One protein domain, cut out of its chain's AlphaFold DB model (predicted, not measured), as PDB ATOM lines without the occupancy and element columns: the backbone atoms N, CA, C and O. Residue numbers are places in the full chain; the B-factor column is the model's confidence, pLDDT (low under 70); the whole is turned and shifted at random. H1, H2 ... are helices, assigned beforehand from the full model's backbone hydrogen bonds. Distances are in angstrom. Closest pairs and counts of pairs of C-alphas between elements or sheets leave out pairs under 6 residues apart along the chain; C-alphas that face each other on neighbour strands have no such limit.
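AT A GLANCE: This is residues 21 to 126 of the 188 residues of an uncharacterized protein of Candidatus Marinimicrobia bacterium (UniProt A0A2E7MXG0). One long helix, H2, makes the long axis of the model; H3 and H4 pack on its later part to form a small head, and H1 stands off beyond its other end as an arm. H4 crosses H2 steeply, H3 is set across H2 farther along, and residues 21 to 30 of H1 stick out with no other part beside them. The printed part has 106 residues with four named helices, in the order H1, H2, H3, H4, and no named strand; the class is all helix. The whole is loose, with a radius of gyration of the C-alphas of 18.6 A, and elongated, spanning 53 by 31 by 19 A.

HOW THE PARTS SIT: H1, residues 21 to 32, touches no helix. A tight link of 5 residues joins it to H2, residues 38 to 70; H1 and H2 are only just apart, with their closest C-alphas 8.1 A from each other. H2 touches H4, residues 105 to 120, with its residues 53 to 61 alone. The closest C-alphas of the two are those of Ala 57 and Val 113, 5.4 A apart, and the helices run opposite ways at a steep tilt of 59 degrees. H2 touches H3, residues 80 to 89, with its residues 64 to 68 alone; the closest C-alphas are those of Phe 64 and Phe 86, 6.7 A apart. The lines of H2 and H3 are about perpendicular, at 76 degrees. H3 and H4 are near each other, with 8 pairs of C-alphas within 10 A. H1 is apart from both H3 and H4. In H2, H3 and H4 every O i to N i+4 pair is within hydrogen-bond range; in H1, 7 of 8 are.

IN THESE COORDINATES: H1 begins at C-alpha 21, at (1.924, 1.967, 7.717), and is 16.7 A long from first to last C-alpha. H2, the longest helix with 33 residues, runs 46.7 A from C-alpha 38 at (11.754, -22.006, -4.294) to C-alpha 70 at (11.555, -32.178, 41.239). H3 has 10 residues and is 14.2 A long. H4 has 16 residues, is 22.2 A long and ends at C-alpha 120, at (12.635, -32.328, 15.073).

THE WHOLE: The two C-alphas farthest apart are those of Phe 23 and Gly 101, at 54.6 A. Residues 21 to 30 and 33 to 39 stand free; the body without them spans 51 by 24 by 20 A. The link from H2 to H3 is short, and the link from H3 to H4, residues 90 to 104, is long. The printed part has no cut. The mean pLDDT of the printed part is 73.6, and it is under 70 in residues 21 to 50, 94 to 96 and 122 to 126.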
ATOM      1  N   THR A  21       2.287   3.275   7.142       59.69
ATOM      2  CA  THR A  21       1.924   1.967   7.717       59.69
ATOM      3  C   THR A  21       1.044   1.151   6.772       59.69
ATOM      4  O   THR A  21       1.222  -0.061   6.635       59.69
ATOM      5  N   GLN A  22       0.109   1.792   6.065       58.94
ATOM      6  CA  GLN A  22      -0.721   1.109   5.078       58.94
ATOM      7  C   GLN A  22       0.059   0.838   3.785       58.94
ATOM      8  O   GLN A  22      -0.134  -0.221   3.187       58.94
ATOM      9  N   PHE A  23       1.011   1.701   3.402       56.56
ATOM     10  CA  PHE A  23       1.981   1.408   2.342       56.56
ATOM     11  C   PHE A  23       2.887   0.220   2.707       56.56
ATOM     12  O   PHE A  23       3.030  -0.693   1.898       56.56
ATOM     13  N   ALA A  24       3.387   0.131   3.944       58.19
ATOM     14  CA  ALA A  24       4.152  -1.016   4.444       58.19
ATOM     15  C   ALA A  24       3.322  -2.314   4.469       58.19
ATOM     16  O   ALA A  24       3.805  -3.372   4.067       58.19
ATOM     17  N   ARG A  25       2.037  -2.244   4.845       58.66
ATOM     18  CA  ARG A  25       1.118  -3.395   4.776       58.66
ATOM     19  C   ARG A  25       0.794  -3.807   3.337       58.66
ATOM     20  O   ARG A  25       0.722  -5.004   3.066       58.66
ATOM     21  N   LYS A  26       0.649  -2.865   2.398       57.75
ATOM     22  CA  LYS A  26       0.353  -3.130   0.972       57.75
ATOM     23  C   LYS A  26       1.599  -3.559   0.177       57.75
ATOM     24  O   LYS A  26       1.473  -4.315  -0.784       57.75
ATOM     25  N   ALA A  27       2.792  -3.146   0.607       57.81
ATOM     26  CA  ALA A  27       4.078  -3.610   0.089       57.81
ATOM     27  C   ALA A  27       4.455  -4.997   0.650       57.81
ATOM     28  O   ALA A  27       4.842  -5.876  -0.115       57.81
ATOM     29  N   GLY A  28       4.247  -5.251   1.948       50.88
ATOM     30  CA  GLY A  28       4.527  -6.550   2.578       50.88
ATOM     31  C   GLY A  28       3.619  -7.690   2.098       50.88
ATOM     32  O   GLY A  28       4.074  -8.818   1.920       50.88
ATOM     33  N   SER A  29       2.349  -7.402   1.797       53.78
ATOM     34  CA  SER A  29       1.387  -8.413   1.320       53.78
ATOM     35  C   SER A  29       1.493  -8.724  -0.180       53.78
ATOM     36  O   SER A  29       1.159  -9.831  -0.597       53.78
ATOM     37  N   LYS A  30       2.033  -7.815  -1.007       52.44
ATOM     38  CA  LYS A  30       2.285  -8.084  -2.437       52.44
ATOM     39  C   LYS A  30       3.610  -8.800  -2.718       52.44
ATOM     40  O   LYS A  30       3.734  -9.394  -3.784       52.44
ATOM     41  N   ILE A  31       4.560  -8.810  -1.781       52.12
ATOM     42  CA  ILE A  31       5.795  -9.607  -1.898       52.12
ATOM     43  C   ILE A  31       5.549 -11.057  -1.449       52.12
ATOM     44  O   ILE A  31       6.087 -11.984  -2.048       52.12
ATOM     45  N   LEU A  32       4.650 -11.277  -0.483       50.66
ATOM     46  CA  LEU A  32       4.242 -12.621  -0.060       50.66
ATOM     47  C   LEU A  32       3.430 -13.368  -1.138       50.66
ATOM     48  O   LEU A  32       3.561 -14.580  -1.273       50.66
ATOM     49  N   ASN A  33       2.651 -12.648  -1.953       51.59
ATOM     50  CA  ASN A  33       1.811 -13.232  -3.009       51.59
ATOM     51  C   ASN A  33       2.467 -13.259  -4.405       51.59
ATOM     52  O   ASN A  33       1.834 -13.683  -5.370       51.59
ATOM     53  N   LYS A  34       3.705 -12.759  -4.539       49.50
ATOM     54  CA  LYS A  34       4.388 -12.574  -5.834       49.50
ATOM     55  C   LYS A  34       5.882 -12.911  -5.790       49.50
ATOM     56  O   LYS A  34       6.652 -12.390  -6.590       49.50
ATOM     57  N   LEU A  35       6.290 -13.802  -4.887       51.97
ATOM     58  CA  LEU A  35       7.556 -14.525  -4.997       51.97
ATOM     59  C   LEU A  35       7.297 -15.875  -5.692       51.97
ATOM     60  O   LEU A  35       7.040 -16.872  -5.012       51.97
ATOM     61  N   PRO A  36       7.347 -15.949  -7.037       56.97
ATOM     62  CA  PRO A  36       7.510 -17.220  -7.714       56.97
ATOM     63  C   PRO A  36       8.945 -17.653  -7.445       56.97
ATOM     64  O   PRO A  36       9.900 -17.064  -7.945       56.97
ATOM     65  N   GLY A  37       9.131 -18.646  -6.593       49.59
ATOM     66  CA  GLY A  37      10.466 -19.181  -6.424       49.59
ATOM     67  C   GLY A  37      10.616 -19.994  -5.170       49.59
ATOM     68  O   GLY A  37      10.249 -19.563  -4.073       49.59
ATOM     69  N   ALA A  38      11.245 -21.150  -5.349       51.50
ATOM     70  CA  ALA A  38      11.754 -22.006  -4.294       51.50
ATOM     71  C   ALA A  38      12.376 -21.208  -3.133       51.50
ATOM     72  O   ALA A  38      12.170 -21.571  -1.990       51.50
ATOM     73  N   THR A  39      13.002 -20.053  -3.379       53.41
ATOM     74  CA  THR A  39      13.596 -19.161  -2.371       53.41
ATOM     75  C   THR A  39      12.627 -18.626  -1.307       53.41
ATOM     76  O   THR A  39      13.011 -18.533  -0.142       53.41
ATOM     77  N   ALA A  40      11.374 -18.297  -1.643       54.66
ATOM     78  CA  ALA A  40      10.388 -17.845  -0.652       54.66
ATOM     79  C   ALA A  40       9.802 -19.009   0.143       54.66
ATOM     80  O   ALA A  40       9.632 -18.899   1.353       54.66
ATOM     81  N   LYS A  41       9.589 -20.156  -0.512       52.44
ATOM     82  CA  LYS A  41       9.191 -21.405   0.145       52.44
ATOM     83  C   LYS A  41      10.296 -21.938   1.062       52.44
ATOM     84  O   LYS A  41      10.002 -22.393   2.157       52.44
ATOM     85  N   SER A  42      11.559 -21.809   0.663       56.94
ATOM     86  CA  SER A  42      12.736 -22.175   1.455       56.94
ATOM     87  C   SER A  42      12.996 -21.191   2.592       56.94
ATOM     88  O   SER A  42      13.348 -21.628   3.679       56.94
ATOM     89  N   LYS A  43      12.787 -19.879   2.410       57.66
ATOM     90  CA  LYS A  43      12.857 -18.912   3.520       57.66
ATOM     91  C   LYS A  43      11.688 -19.073   4.490       57.66
ATOM     92  O   LYS A  43      11.935 -19.070   5.687       57.66
ATOM     93  N   ALA A  44      10.461 -19.268   4.006       53.06
ATOM     94  CA  ALA A  44       9.298 -19.554   4.848       53.06
ATOM     95  C   ALA A  44       9.443 -20.901   5.571       53.06
ATOM     96  O   ALA A  44       9.165 -20.973   6.759       53.06
ATOM     97  N   GLY A  45       9.960 -21.934   4.902       58.12
ATOM     98  CA  GLY A  45      10.284 -23.229   5.507       58.12
ATOM     99  C   GLY A  45      11.424 -23.149   6.523       58.12
ATOM    100  O   GLY A  45      11.318 -23.724   7.598       58.12
ATOM    101  N   ASN A  46      12.478 -22.371   6.250       61.59
ATOM    102  CA  ASN A  46      13.542 -22.109   7.224       61.59
ATOM    103  C   ASN A  46      13.044 -21.282   8.414       61.59
ATOM    104  O   ASN A  46      13.563 -21.440   9.512       61.59
ATOM    105  N   LEU A  47      12.083 -20.381   8.210       59.03
ATOM    106  CA  LEU A  47      11.528 -19.548   9.274       59.03
ATOM    107  C   LEU A  47      10.526 -20.335  10.125       59.03
ATOM    108  O   LEU A  47      10.602 -20.252  11.344       59.03
ATOM    109  N   ALA A  48       9.692 -21.171   9.501       59.47
ATOM    110  CA  ALA A  48       8.841 -22.143  10.182       59.47
ATOM    111  C   ALA A  48       9.689 -23.148  10.974       59.47
ATOM    112  O   ALA A  48       9.540 -23.238  12.181       59.47
ATOM    113  N   GLY A  49      10.694 -23.774  10.353       65.62
ATOM    114  CA  GLY A  49      11.602 -24.692  11.048       65.62
ATOM    115  C   GLY A  49      12.396 -24.035  12.183       65.62
ATOM    116  O   GLY A  49      12.681 -24.683  13.184       65.62
ATOM    117  N   LYS A  50      12.727 -22.740  12.074       69.75
ATOM    118  CA  LYS A  50      13.324 -21.968  13.177       69.75
ATOM    119  C   LYS A  50      12.322 -21.644  14.284       69.75
ATOM    120  O   LYS A  50      12.727 -21.643  15.442       69.75
ATOM    121  N   ALA A  51      11.067 -21.357  13.944       71.12
ATOM    122  CA  ALA A  51      10.004 -21.125  14.915       71.12
ATOM    123  C   ALA A  51       9.682 -22.417  15.677       71.12
ATOM    124  O   ALA A  51       9.773 -22.419  16.897       71.12
ATOM    125  N   ASP A  52       9.462 -23.532  14.973       76.44
ATOM    126  CA  ASP A  52       9.284 -24.864  15.561       76.44
ATOM    127  C   ASP A  52      10.479 -25.269  16.430       76.44
ATOM    128  O   ASP A  52      10.304 -25.789  17.530       76.44
ATOM    129  N   LEU A  53      11.711 -24.999  15.976       81.31
ATOM    130  CA  LEU A  53      12.911 -25.245  16.776       81.31
ATOM    131  C   LEU A  53      12.949 -24.374  18.032       81.31
ATOM    132  O   LEU A  53      13.319 -24.865  19.096       81.31
ATOM    133  N   GLY A  54      12.579 -23.100  17.910       79.31
ATOM    134  CA  GLY A  54      12.498 -22.167  19.026       79.31
ATOM    135  C   GLY A  54      11.465 -22.604  20.062       79.31
ATOM    136  O   GLY A  54      11.795 -22.681  21.242       79.31
ATOM    137  N   ASP A  55      10.252 -22.950  19.631       84.19
ATOM    138  CA  ASP A  55       9.188 -23.456  20.503       84.19
ATOM    139  C   ASP A  55       9.570 -24.788  21.149       84.19
ATOM    140  O   ASP A  55       9.427 -24.946  22.362       84.19
ATOM    141  N   THR A  56      10.137 -25.719  20.376       82.81
ATOM    142  CA  THR A  56      10.606 -27.012  20.894       82.81
ATOM    143  C   THR A  56      11.685 -26.808  21.950       82.81
ATOM    144  O   THR A  56      11.561 -27.357  23.041       82.81
ATOM    145  N   ALA A  57      12.693 -25.973  21.680       83.69
ATOM    146  CA  ALA A  57      13.758 -25.677  22.634       83.69
ATOM    147  C   ALA A  57      13.228 -24.981  23.888       83.69
ATOM    148  O   ALA A  57      13.590 -25.348  25.003       83.69
ATOM    149  N   ASN A  58      12.321 -24.019  23.739       86.62
ATOM    150  CA  ASN A  58      11.752 -23.310  24.877       86.62
ATOM    151  C   ASN A  58      10.860 -24.227  25.733       86.62
ATOM    152  O   ASN A  58      10.848 -24.123  26.961       86.62
ATOM    153  N   ASN A  59      10.140 -25.156  25.100       87.44
ATOM    154  CA  ASN A  59       9.375 -26.180  25.798       87.44
ATOM    155  C   ASN A  59      10.302 -27.160  26.529       87.44
ATOM    156  O   ASN A  59      10.138 -27.365  27.729       87.44
ATOM    157  N   LEU A  60      11.343 -27.665  25.858       85.62
ATOM    158  CA  LEU A  60      12.365 -28.515  26.473       85.62
ATOM    159  C   LEU A  60      13.026 -27.815  27.669       85.62
ATOM    160  O   LEU A  60      13.309 -28.457  28.674       85.62
ATOM    161  N   HIS A  61      13.219 -26.493  27.598       87.94
ATOM    162  CA  HIS A  61      13.833 -25.696  28.664       87.94
ATOM    163  C   HIS A  61      12.934 -25.628  29.889       87.94
ATOM    164  O   HIS A  61      13.393 -25.832  31.013       87.94
ATOM    165  N   LYS A  62      11.635 -25.398  29.681       90.31
ATOM    166  CA  LYS A  62      10.640 -25.440  30.756       90.31
ATOM    167  C   LYS A  62      10.577 -26.824  31.387       90.31
ATOM    168  O   LYS A  62      10.647 -26.921  32.606       90.31
ATOM    169  N   GLU A  63      10.499 -27.875  30.577       89.00
ATOM    170  CA  GLU A  63      10.413 -29.251  31.067       89.00
ATOM    171  C   GLU A  63      11.668 -29.677  31.828       89.00
ATOM    172  O   GLU A  63      11.558 -30.284  32.892       89.00
ATOM    173  N   PHE A  64      12.852 -29.307  31.340       87.69
ATOM    174  CA  PHE A  64      14.100 -29.564  32.042       87.69
ATOM    175  C   PHE A  64      14.182 -28.778  33.354       87.69
ATOM    176  O   PHE A  64      14.554 -29.334  34.383       87.69
ATOM    177  N   ASN A  65      13.745 -27.515  33.374       88.88
ATOM    178  CA  ASN A  65      13.676 -26.739  34.612       88.88
ATOM    179  C   ASN A  65      12.685 -27.348  35.619       88.88
ATOM    180  O   ASN A  65      12.963 -27.392  36.814       88.88
ATOM    181  N   THR A  66      11.539 -27.846  35.148       90.44
ATOM    182  CA  THR A  66      10.581 -28.577  35.984       90.44
ATOM    183  C   THR A  66      11.196 -29.865  36.523       90.44
ATOM    184  O   THR A  66      11.051 -30.138  37.711       90.44
ATOM    185  N   TYR A  67      11.913 -30.622  35.690       89.25
ATOM    186  CA  TYR A  67      12.629 -31.831  36.097       89.25
ATOM    187  C   TYR A  67      13.679 -31.537  37.173       89.25
ATOM    188  O   TYR A  67      13.706 -32.198  38.203       89.25
ATOM    189  N   LEU A  68      14.486 -30.491  37.000       89.19
ATOM    190  CA  LEU A  68      15.430 -30.055  38.029       89.19
ATOM    191  C   LEU A  68      14.710 -29.643  39.317       89.19
ATOM    192  O   LEU A  68      15.153 -29.993  40.410       89.19
ATOM    193  N   GLY A  69      13.561 -28.975  39.195       88.06
ATOM    194  CA  GLY A  69      12.720 -28.604  40.328       88.06
ATOM    195  C   GLY A  69      12.216 -29.806  41.136       88.06
ATOM    196  O   GLY A  69      12.148 -29.713  42.360       88.06
ATOM    197  N   THR A  70      11.927 -30.951  40.500       86.94
ATOM    198  CA  THR A  70      11.555 -32.178  41.239       86.94
ATOM    199  C   THR A  70      12.724 -32.771  42.020       86.94
ATOM    200  O   THR A  70      12.505 -33.448  43.022       86.94
ATOM    201  N   GLN A  71      13.957 -32.465  41.615       85.00
ATOM    202  CA  GLN A  71      15.180 -32.840  42.324       85.00
ATOM    203  C   GLN A  71      15.659 -31.781  43.328       85.00
ATOM    204  O   GLN A  71      16.708 -31.953  43.945       85.00
ATOM    205  N   GLY A  72      14.928 -30.672  43.489       84.56
ATOM    206  CA  GLY A  72      15.350 -29.547  44.330       84.56
ATOM    207  C   GLY A  72      16.529 -28.747  43.756       84.56
ATOM    208  O   GLY A  72      17.152 -27.973  44.479       84.56
ATOM    209  N   LYS A  73      16.838 -28.922  42.466       86.50
ATOM    210  CA  LYS A  73      17.892 -28.211  41.733       86.50
ATOM    211  C   LYS A  73      17.301 -27.092  40.871       86.50
ATOM    212  O   LYS A  73      16.094 -26.991  40.663       86.50
ATOM    213  N   ASN A  74      18.173 -26.237  40.345       85.69
ATOM    214  CA  ASN A  74      17.821 -25.183  39.395       85.69
ATOM    215  C   ASN A  74      18.770 -25.207  38.188       85.69
ATOM    216  O   ASN A  74      19.805 -25.866  38.214       85.69
ATOM    217  N   MET A  75      18.454 -24.428  37.153       79.06
ATOM    218  CA  MET A  75      19.281 -24.278  35.941       79.06
ATOM    219  C   MET A  75      20.750 -23.895  36.205       79.06
ATOM    220  O   MET A  75      21.589 -24.091  35.335       79.06
ATOM    221  N   LYS A  76      21.078 -23.336  37.379       83.25
ATOM    222  CA  LYS A  76      22.455 -22.967  37.756       83.25
ATOM    223  C   LYS A  76      23.246 -24.128  38.361       83.25
ATOM    224  O   LYS A  76      24.466 -24.069  38.370       83.25
ATOM    225  N   ALA A  77      22.554 -25.128  38.898       82.50
ATOM    226  CA  ALA A  77      23.124 -26.335  39.492       82.50
ATOM    227  C   ALA A  77      22.868 -27.579  38.627       82.50
ATOM    228  O   ALA A  77      23.107 -28.700  39.068       82.50
ATOM    229  N   ALA A  78      22.339 -27.382  37.421       83.69
ATOM    230  CA  ALA A  78      22.066 -28.444  36.474       83.69
ATOM    231  C   ALA A  78      23.379 -29.053  35.995       83.69
ATOM    232  O   ALA A  78      24.262 -28.320  35.544       83.69
ATOM    233  N   THR A  79      23.506 -30.373  36.073       87.00
ATOM    234  CA  THR A  79      24.695 -31.059  35.571       87.00
ATOM    235  C   THR A  79      24.449 -31.756  34.242       87.00
ATOM    236  O   THR A  79      23.307 -31.943  33.809       87.00
ATOM    237  N   GLY A  80      25.539 -32.162  33.590       83.12
ATOM    238  CA  GLY A  80      25.476 -33.054  32.438       83.12
ATOM    239  C   GLY A  80      24.706 -34.340  32.729       83.12
ATOM    240  O   GLY A  80      23.887 -34.763  31.916       83.12
ATOM    241  N   GLU A  81      24.889 -34.924  33.917       86.19
ATOM    242  CA  GLU A  81      24.158 -36.127  34.321       86.19
ATOM    243  C   GLU A  81      22.650 -35.877  34.437       86.19
ATOM    244  O   GLU A  81      21.860 -36.702  33.974       86.19
ATOM    245  N   ASP A  82      22.239 -34.732  34.991       86.62
ATOM    246  CA  ASP A  82      20.822 -34.360  35.079       86.62
ATOM    247  C   ASP A  82      20.206 -34.199  33.686       86.62
ATOM    248  O   ASP A  82      19.086 -34.652  33.433       86.62
ATOM    249  N   PHE A  83      20.946 -33.582  32.761       85.94
ATOM    250  CA  PHE A  83      20.503 -33.417  31.383       85.94
ATOM    251  C   PHE A  83      20.397 -34.760  30.653       85.94
ATOM    252  O   PHE A  83      19.405 -35.023  29.970       85.94
ATOM    253  N   GLN A  84      21.362 -35.657  30.853       85.50
ATOM    254  CA  GLN A  84      21.321 -37.007  30.300       85.50
ATOM    255  C   GLN A  84      20.139 -37.814  30.855       85.50
ATOM    256  O   GLN A  84      19.429 -38.465  30.087       85.50
ATOM    257  N   ALA A  85      19.891 -37.755  32.165       87.50
ATOM    258  CA  ALA A  85      18.759 -38.424  32.801       87.50
ATOM    259  C   ALA A  85      17.417 -37.870  32.294       87.50
ATOM    260  O   ALA A  85      16.482 -38.629  32.016       87.50
ATOM    261  N   PHE A  86      17.333 -36.553  32.095       87.56
ATOM    262  CA  PHE A  86      16.176 -35.914  31.479       87.56
ATOM    263  C   PHE A  86      15.949 -36.403  30.042       87.56
ATOM    264  O   PHE A  86      14.835 -36.812  29.706       87.56
ATOM    265  N   LEU A  87      16.989 -36.443  29.206       85.88
ATOM    266  CA  LEU A  87      16.879 -36.957  27.838       85.88
ATOM    267  C   LEU A  87      16.465 -38.435  27.809       85.88
ATOM    268  O   LEU A  87      15.572 -38.807  27.047       85.88
ATOM    269  N   GLN A  88      17.018 -39.264  28.697       84.94
ATOM    270  CA  GLN A  88      16.597 -40.658  28.859       84.94
ATOM    271  C   GLN A  88      15.117 -40.768  29.243       84.94
ATOM    272  O   GLN A  88      14.404 -41.591  28.667       84.94
ATOM    273  N   SER A  89      14.625 -39.910  30.147       83.44
ATOM    274  CA  SER A  89      13.202 -39.876  30.525       83.44
ATOM    275  C   SER A  89      12.286 -39.551  29.340       83.44
ATOM    276  O   SER A  89      11.159 -40.039  29.259       83.44
ATOM    277  N   LYS A  90      12.797 -38.779  28.375       81.44
ATOM    278  CA  LYS A  90      12.117 -38.422  27.127       81.44
ATOM    279  C   LYS A  90      12.267 -39.476  26.028       81.44
ATOM    280  O   LYS A  90      11.701 -39.311  24.952       81.44
ATOM    281  N   GLY A  91      13.017 -40.552  26.274       76.31
ATOM    282  CA  GLY A  91      13.370 -41.527  25.245       76.31
ATOM    283  C   GLY A  91      14.249 -40.925  24.149       76.31
ATOM    284  O   GLY A  91      14.268 -41.441  23.032       76.31
ATOM    285  N   HIS A  92      14.954 -39.836  24.461       75.56
ATOM    286  CA  HIS A  92      15.846 -39.152  23.548       75.56
ATOM    287  C   HIS A  92      17.304 -39.534  23.822       75.56
ATOM    288  O   HIS A  92      17.768 -39.498  24.960       75.56
ATOM    289  N   LYS A  93      18.044 -39.905  22.773       70.62
ATOM    290  CA  LYS A  93      19.507 -39.993  22.814       70.62
ATOM    291  C   LYS A  93      20.058 -38.798  22.059       70.62
ATOM    292  O   LYS A  93      19.759 -38.644  20.879       70.62
ATOM    293  N   THR A  94      20.826 -37.960  22.746       69.62
ATOM    294  CA  THR A  94      21.606 -36.927  22.065       69.62
ATOM    295  C   THR A  94      22.931 -37.521  21.617       69.62
ATOM    296  O   THR A  94      23.529 -38.329  22.329       69.62
ATOM    297  N   SER A  95      23.365 -37.135  20.423       66.25
ATOM    298  CA  SER A  95      24.711 -37.435  19.927       66.25
ATOM    299  C   SER A  95      25.727 -36.378  20.373       66.25
ATOM    300  O   SER A  95      26.918 -36.536  20.119       66.25
ATOM    301  N   ALA A  96      25.259 -35.282  20.981       69.06
ATOM    302  CA  ALA A  96      26.115 -34.218  21.476       69.06
ATOM    303  C   ALA A  96      26.905 -34.698  22.696       69.06
ATOM    304  O   ALA A  96      26.368 -35.373  23.576       69.06
ATOM    305  N   GLU A  97      28.182 -34.327  22.748       72.38
ATOM    306  CA  GLU A  97      29.015 -34.571  23.917       72.38
ATOM    307  C   GLU A  97      28.449 -33.767  25.090       72.38
ATOM    308  O   GLU A  97      28.323 -32.543  25.014       72.38
ATOM    309  N   ILE A  98      28.036 -34.466  26.148       76.62
ATOM    310  CA  ILE A  98      27.473 -33.838  27.340       76.62
ATOM    311  C   ILE A  98      28.630 -33.561  28.305       76.62
ATOM    312  O   ILE A  98      29.221 -34.518  28.813       76.62
ATOM    313  N   PRO A  99      28.960 -32.287  28.586       73.62
ATOM    314  CA  PRO A  99      29.997 -31.958  29.553       73.62
ATOM    315  C   PRO A  99      29.620 -32.491  30.936       73.62
ATOM    316  O   PRO A  99      28.485 -32.325  31.382       73.62
ATOM    317  N   SER A 100      30.574 -33.109  31.626       71.50
ATOM    318  CA  SER A 100      30.388 -33.569  33.004       71.50
ATOM    319  C   SER A 100      30.424 -32.392  33.986       71.50
ATOM    320  O   SER A 100      31.157 -31.423  33.779       71.50
ATOM    321  N   GLY A 101      29.668 -32.486  35.084       76.81
ATOM    322  CA  GLY A 101      29.597 -31.429  36.097       76.81
ATOM    323  C   GLY A 101      28.575 -30.335  35.780       76.81
ATOM    324  O   GLY A 101      27.705 -30.505  34.928       76.81
ATOM    325  N   VAL A 102      28.636 -29.227  36.527       81.81
ATOM    326  CA  VAL A 102      27.656 -28.132  36.435       81.81
ATOM    327  C   VAL A 102      27.757 -27.448  35.074       81.81
ATOM    328  O   VAL A 102      28.778 -26.849  34.738       81.81
ATOM    329  N   LEU A 103      26.673 -27.512  34.303       81.69
ATOM    330  CA  LEU A 103      26.579 -26.894  32.990       81.69
ATOM    331  C   LEU A 103      26.381 -25.387  33.139       81.69
ATOM    332  O   LEU A 103      25.472 -24.919  33.829       81.69
ATOM    333  N   GLN A 104      27.195 -24.601  32.433       82.19
ATOM    334  CA  GLN A 104      26.902 -23.180  32.296       82.19
ATOM    335  C   GLN A 104      25.620 -22.987  31.491       82.19
ATOM    336  O   GLN A 104      25.348 -23.724  30.544       82.19
ATOM    337  N   LYS A 105      24.879 -21.913  31.792       81.19
ATOM    338  CA  LYS A 105      23.621 -21.575  31.108       81.19
ATOM    339  C   LYS A 105      23.729 -21.674  29.581       81.19
ATOM    340  O   LYS A 105      22.847 -22.226  28.940       81.19
ATOM    341  N   LYS A 106      24.828 -21.176  29.006       83.56
ATOM    342  CA  LYS A 106      25.049 -21.188  27.555       83.56
ATOM    343  C   LYS A 106      25.287 -22.593  26.992       83.56
ATOM    344  O   LYS A 106      24.801 -22.876  25.908       83.56
ATOM    345  N   GLN A 107      26.005 -23.454  27.716       83.25
ATOM    346  CA  GLN A 107      26.219 -24.852  27.317       83.25
ATOM    347  C   GLN A 107      24.907 -25.629  27.376       83.25
ATOM    348  O   GLN A 107      24.592 -26.401  26.481       83.25
ATOM    349  N   LEU A 108      24.119 -25.370  28.414       83.38
ATOM    350  CA  LEU A 108      22.826 -25.992  28.623       83.38
ATOM    351  C   LEU A 108      21.824 -25.576  27.539       83.38
ATOM    352  O   LEU A 108      21.180 -26.438  26.951       83.38
ATOM    353  N   ASP A 109      21.755 -24.278  27.223       84.06
ATOM    354  CA  ASP A 109      20.966 -23.748  26.105       84.06
ATOM    355  C   ASP A 109      21.389 -24.392  24.766       84.06
ATOM    356  O   ASP A 109      20.531 -24.784  23.974       84.06
ATOM    357  N   ASP A 110      22.695 -24.548  24.512       85.62
ATOM    358  CA  ASP A 110      23.205 -25.157  23.276       85.62
ATOM    359  C   ASP A 110      22.847 -26.648  23.169       85.62
ATOM    360  O   ASP A 110      22.308 -27.085  22.148       85.62
ATOM    361  N   LEU A 111      23.023 -27.409  24.257       84.75
ATOM    362  CA  LEU A 111      22.598 -28.809  24.338       84.75
ATOM    363  C   LEU A 111      21.092 -28.956  24.137       84.75
ATOM    364  O   LEU A 111      20.651 -29.869  23.442       84.75
ATOM    365  N   LEU A 112      20.293 -28.057  24.710       85.00
ATOM    366  CA  LEU A 112      18.849 -28.078  24.537       85.00
ATOM    367  C   LEU A 112      18.442 -27.835  23.093       85.00
ATOM    368  O   LEU A 112      17.591 -28.544  22.559       85.00
ATOM    369  N   VAL A 113      19.045 -26.834  22.454       87.06
ATOM    370  CA  VAL A 113      18.803 -26.532  21.043       87.06
ATOM    371  C   VAL A 113      19.263 -27.699  20.174       87.06
ATOM    372  O   VAL A 113      18.561 -28.050  19.228       87.06
ATOM    373  N   SER A 114      20.391 -28.332  20.496       84.69
ATOM    374  CA  SER A 114      20.872 -29.530  19.804       84.69
ATOM    375  C   SER A 114      19.884 -30.689  19.943       84.69
ATOM    376  O   SER A 114      19.411 -31.208  18.934       84.69
ATOM    377  N   ALA A 115      19.466 -31.019  21.165       83.56
ATOM    378  CA  ALA A 115      18.462 -32.046  21.425       83.56
ATOM    379  C   ALA A 115      17.129 -31.738  20.722       83.56
ATOM    380  O   ALA A 115      16.498 -32.633  20.165       83.56
ATOM    381  N   SER A 116      16.724 -30.466  20.674       83.12
ATOM    382  CA  SER A 116      15.516 -30.023  19.965       83.12
ATOM    383  C   SER A 116      15.647 -30.187  18.451       83.12
ATOM    384  O   SER A 116      14.714 -30.652  17.799       83.12
ATOM    385  N   LYS A 117      16.818 -29.863  17.881       82.75
ATOM    386  CA  LYS A 117      17.122 -30.126  16.467       82.75
ATOM    387  C   LYS A 117      17.079 -31.620  16.176       82.75
ATOM    388  O   LYS A 117      16.501 -32.014  15.169       82.75
ATOM    389  N   GLU A 118      17.663 -32.448  17.039       81.69
ATOM    390  CA  GLU A 118      17.655 -33.906  16.892       81.69
ATOM    391  C   GLU A 118      16.234 -34.476  16.992       81.69
ATOM    392  O   GLU A 118      15.868 -35.345  16.198       81.69
ATOM    393  N   ALA A 119      15.413 -33.966  17.913       77.31
ATOM    394  CA  ALA A 119      14.013 -34.350  18.059       77.31
ATOM    395  C   ALA A 119      13.189 -33.998  16.810       77.31
ATOM    396  O   ALA A 119      12.509 -34.867  16.265       77.31
ATOM    397  N   LEU A 120      13.313 -32.767  16.300       75.94
ATOM    398  CA  LEU A 120      12.635 -32.328  15.073       75.94
ATOM    399  C   LEU A 120      13.140 -33.047  13.819       75.94
ATOM    400  O   LEU A 120      12.361 -33.340  12.916       75.94
ATOM    401  N   ALA A 121      14.429 -33.378  13.766       74.31
ATOM    402  CA  ALA A 121      15.007 -34.173  12.687       74.31
ATOM    403  C   ALA A 121      14.613 -35.662  12.757       74.31
ATOM    404  O   ALA A 121      15.053 -36.444  11.915       74.31
ATOM    405  N   GLY A 122      13.849 -36.082  13.776       67.19
ATOM    406  CA  GLY A 122      13.510 -37.486  14.027       67.19
ATOM    407  C   GLY A 122      14.711 -38.357  14.415       67.19
ATOM    408  O   GLY A 122      14.578 -39.571  14.539       67.19
ATOM    409  N   LYS A 123      15.886 -37.748  14.616       59.47
ATOM    410  CA  LYS A 123      17.152 -38.413  14.954       59.47
ATOM    411  C   LYS A 123      17.321 -38.661  16.445       59.47
ATOM    412  O   LYS A 123      18.099 -39.521  16.828       59.47
ATOM    413  N   GLY A 124      16.589 -37.927  17.276       54.09
ATOM    414  CA  GLY A 124      16.721 -38.040  18.718       54.09
ATOM    415  C   GLY A 124      16.070 -39.294  19.298       54.09
ATOM    416  O   GLY A 124      16.297 -39.559  20.468       54.09
ATOM    417  N   GLY A 125      15.228 -40.030  18.569       47.84
ATOM    418  CA  GLY A 125      14.549 -41.203  19.123       47.84
ATOM    419  C   GLY A 125      15.557 -42.281  19.513       47.84
ATOM    420  O   GLY A 125      16.224 -42.849  18.651       47.84
ATOM    421  N   ALA A 126      15.668 -42.591  20.806       42.53
ATOM    422  CA  ALA A 126      16.373 -43.788  21.231       42.53
ATOM    423  C   ALA A 126      15.714 -44.995  20.540       42.53
ATOM    424  O   ALA A 126      14.480 -45.075  20.540       42.53
TER     425      ALA A 126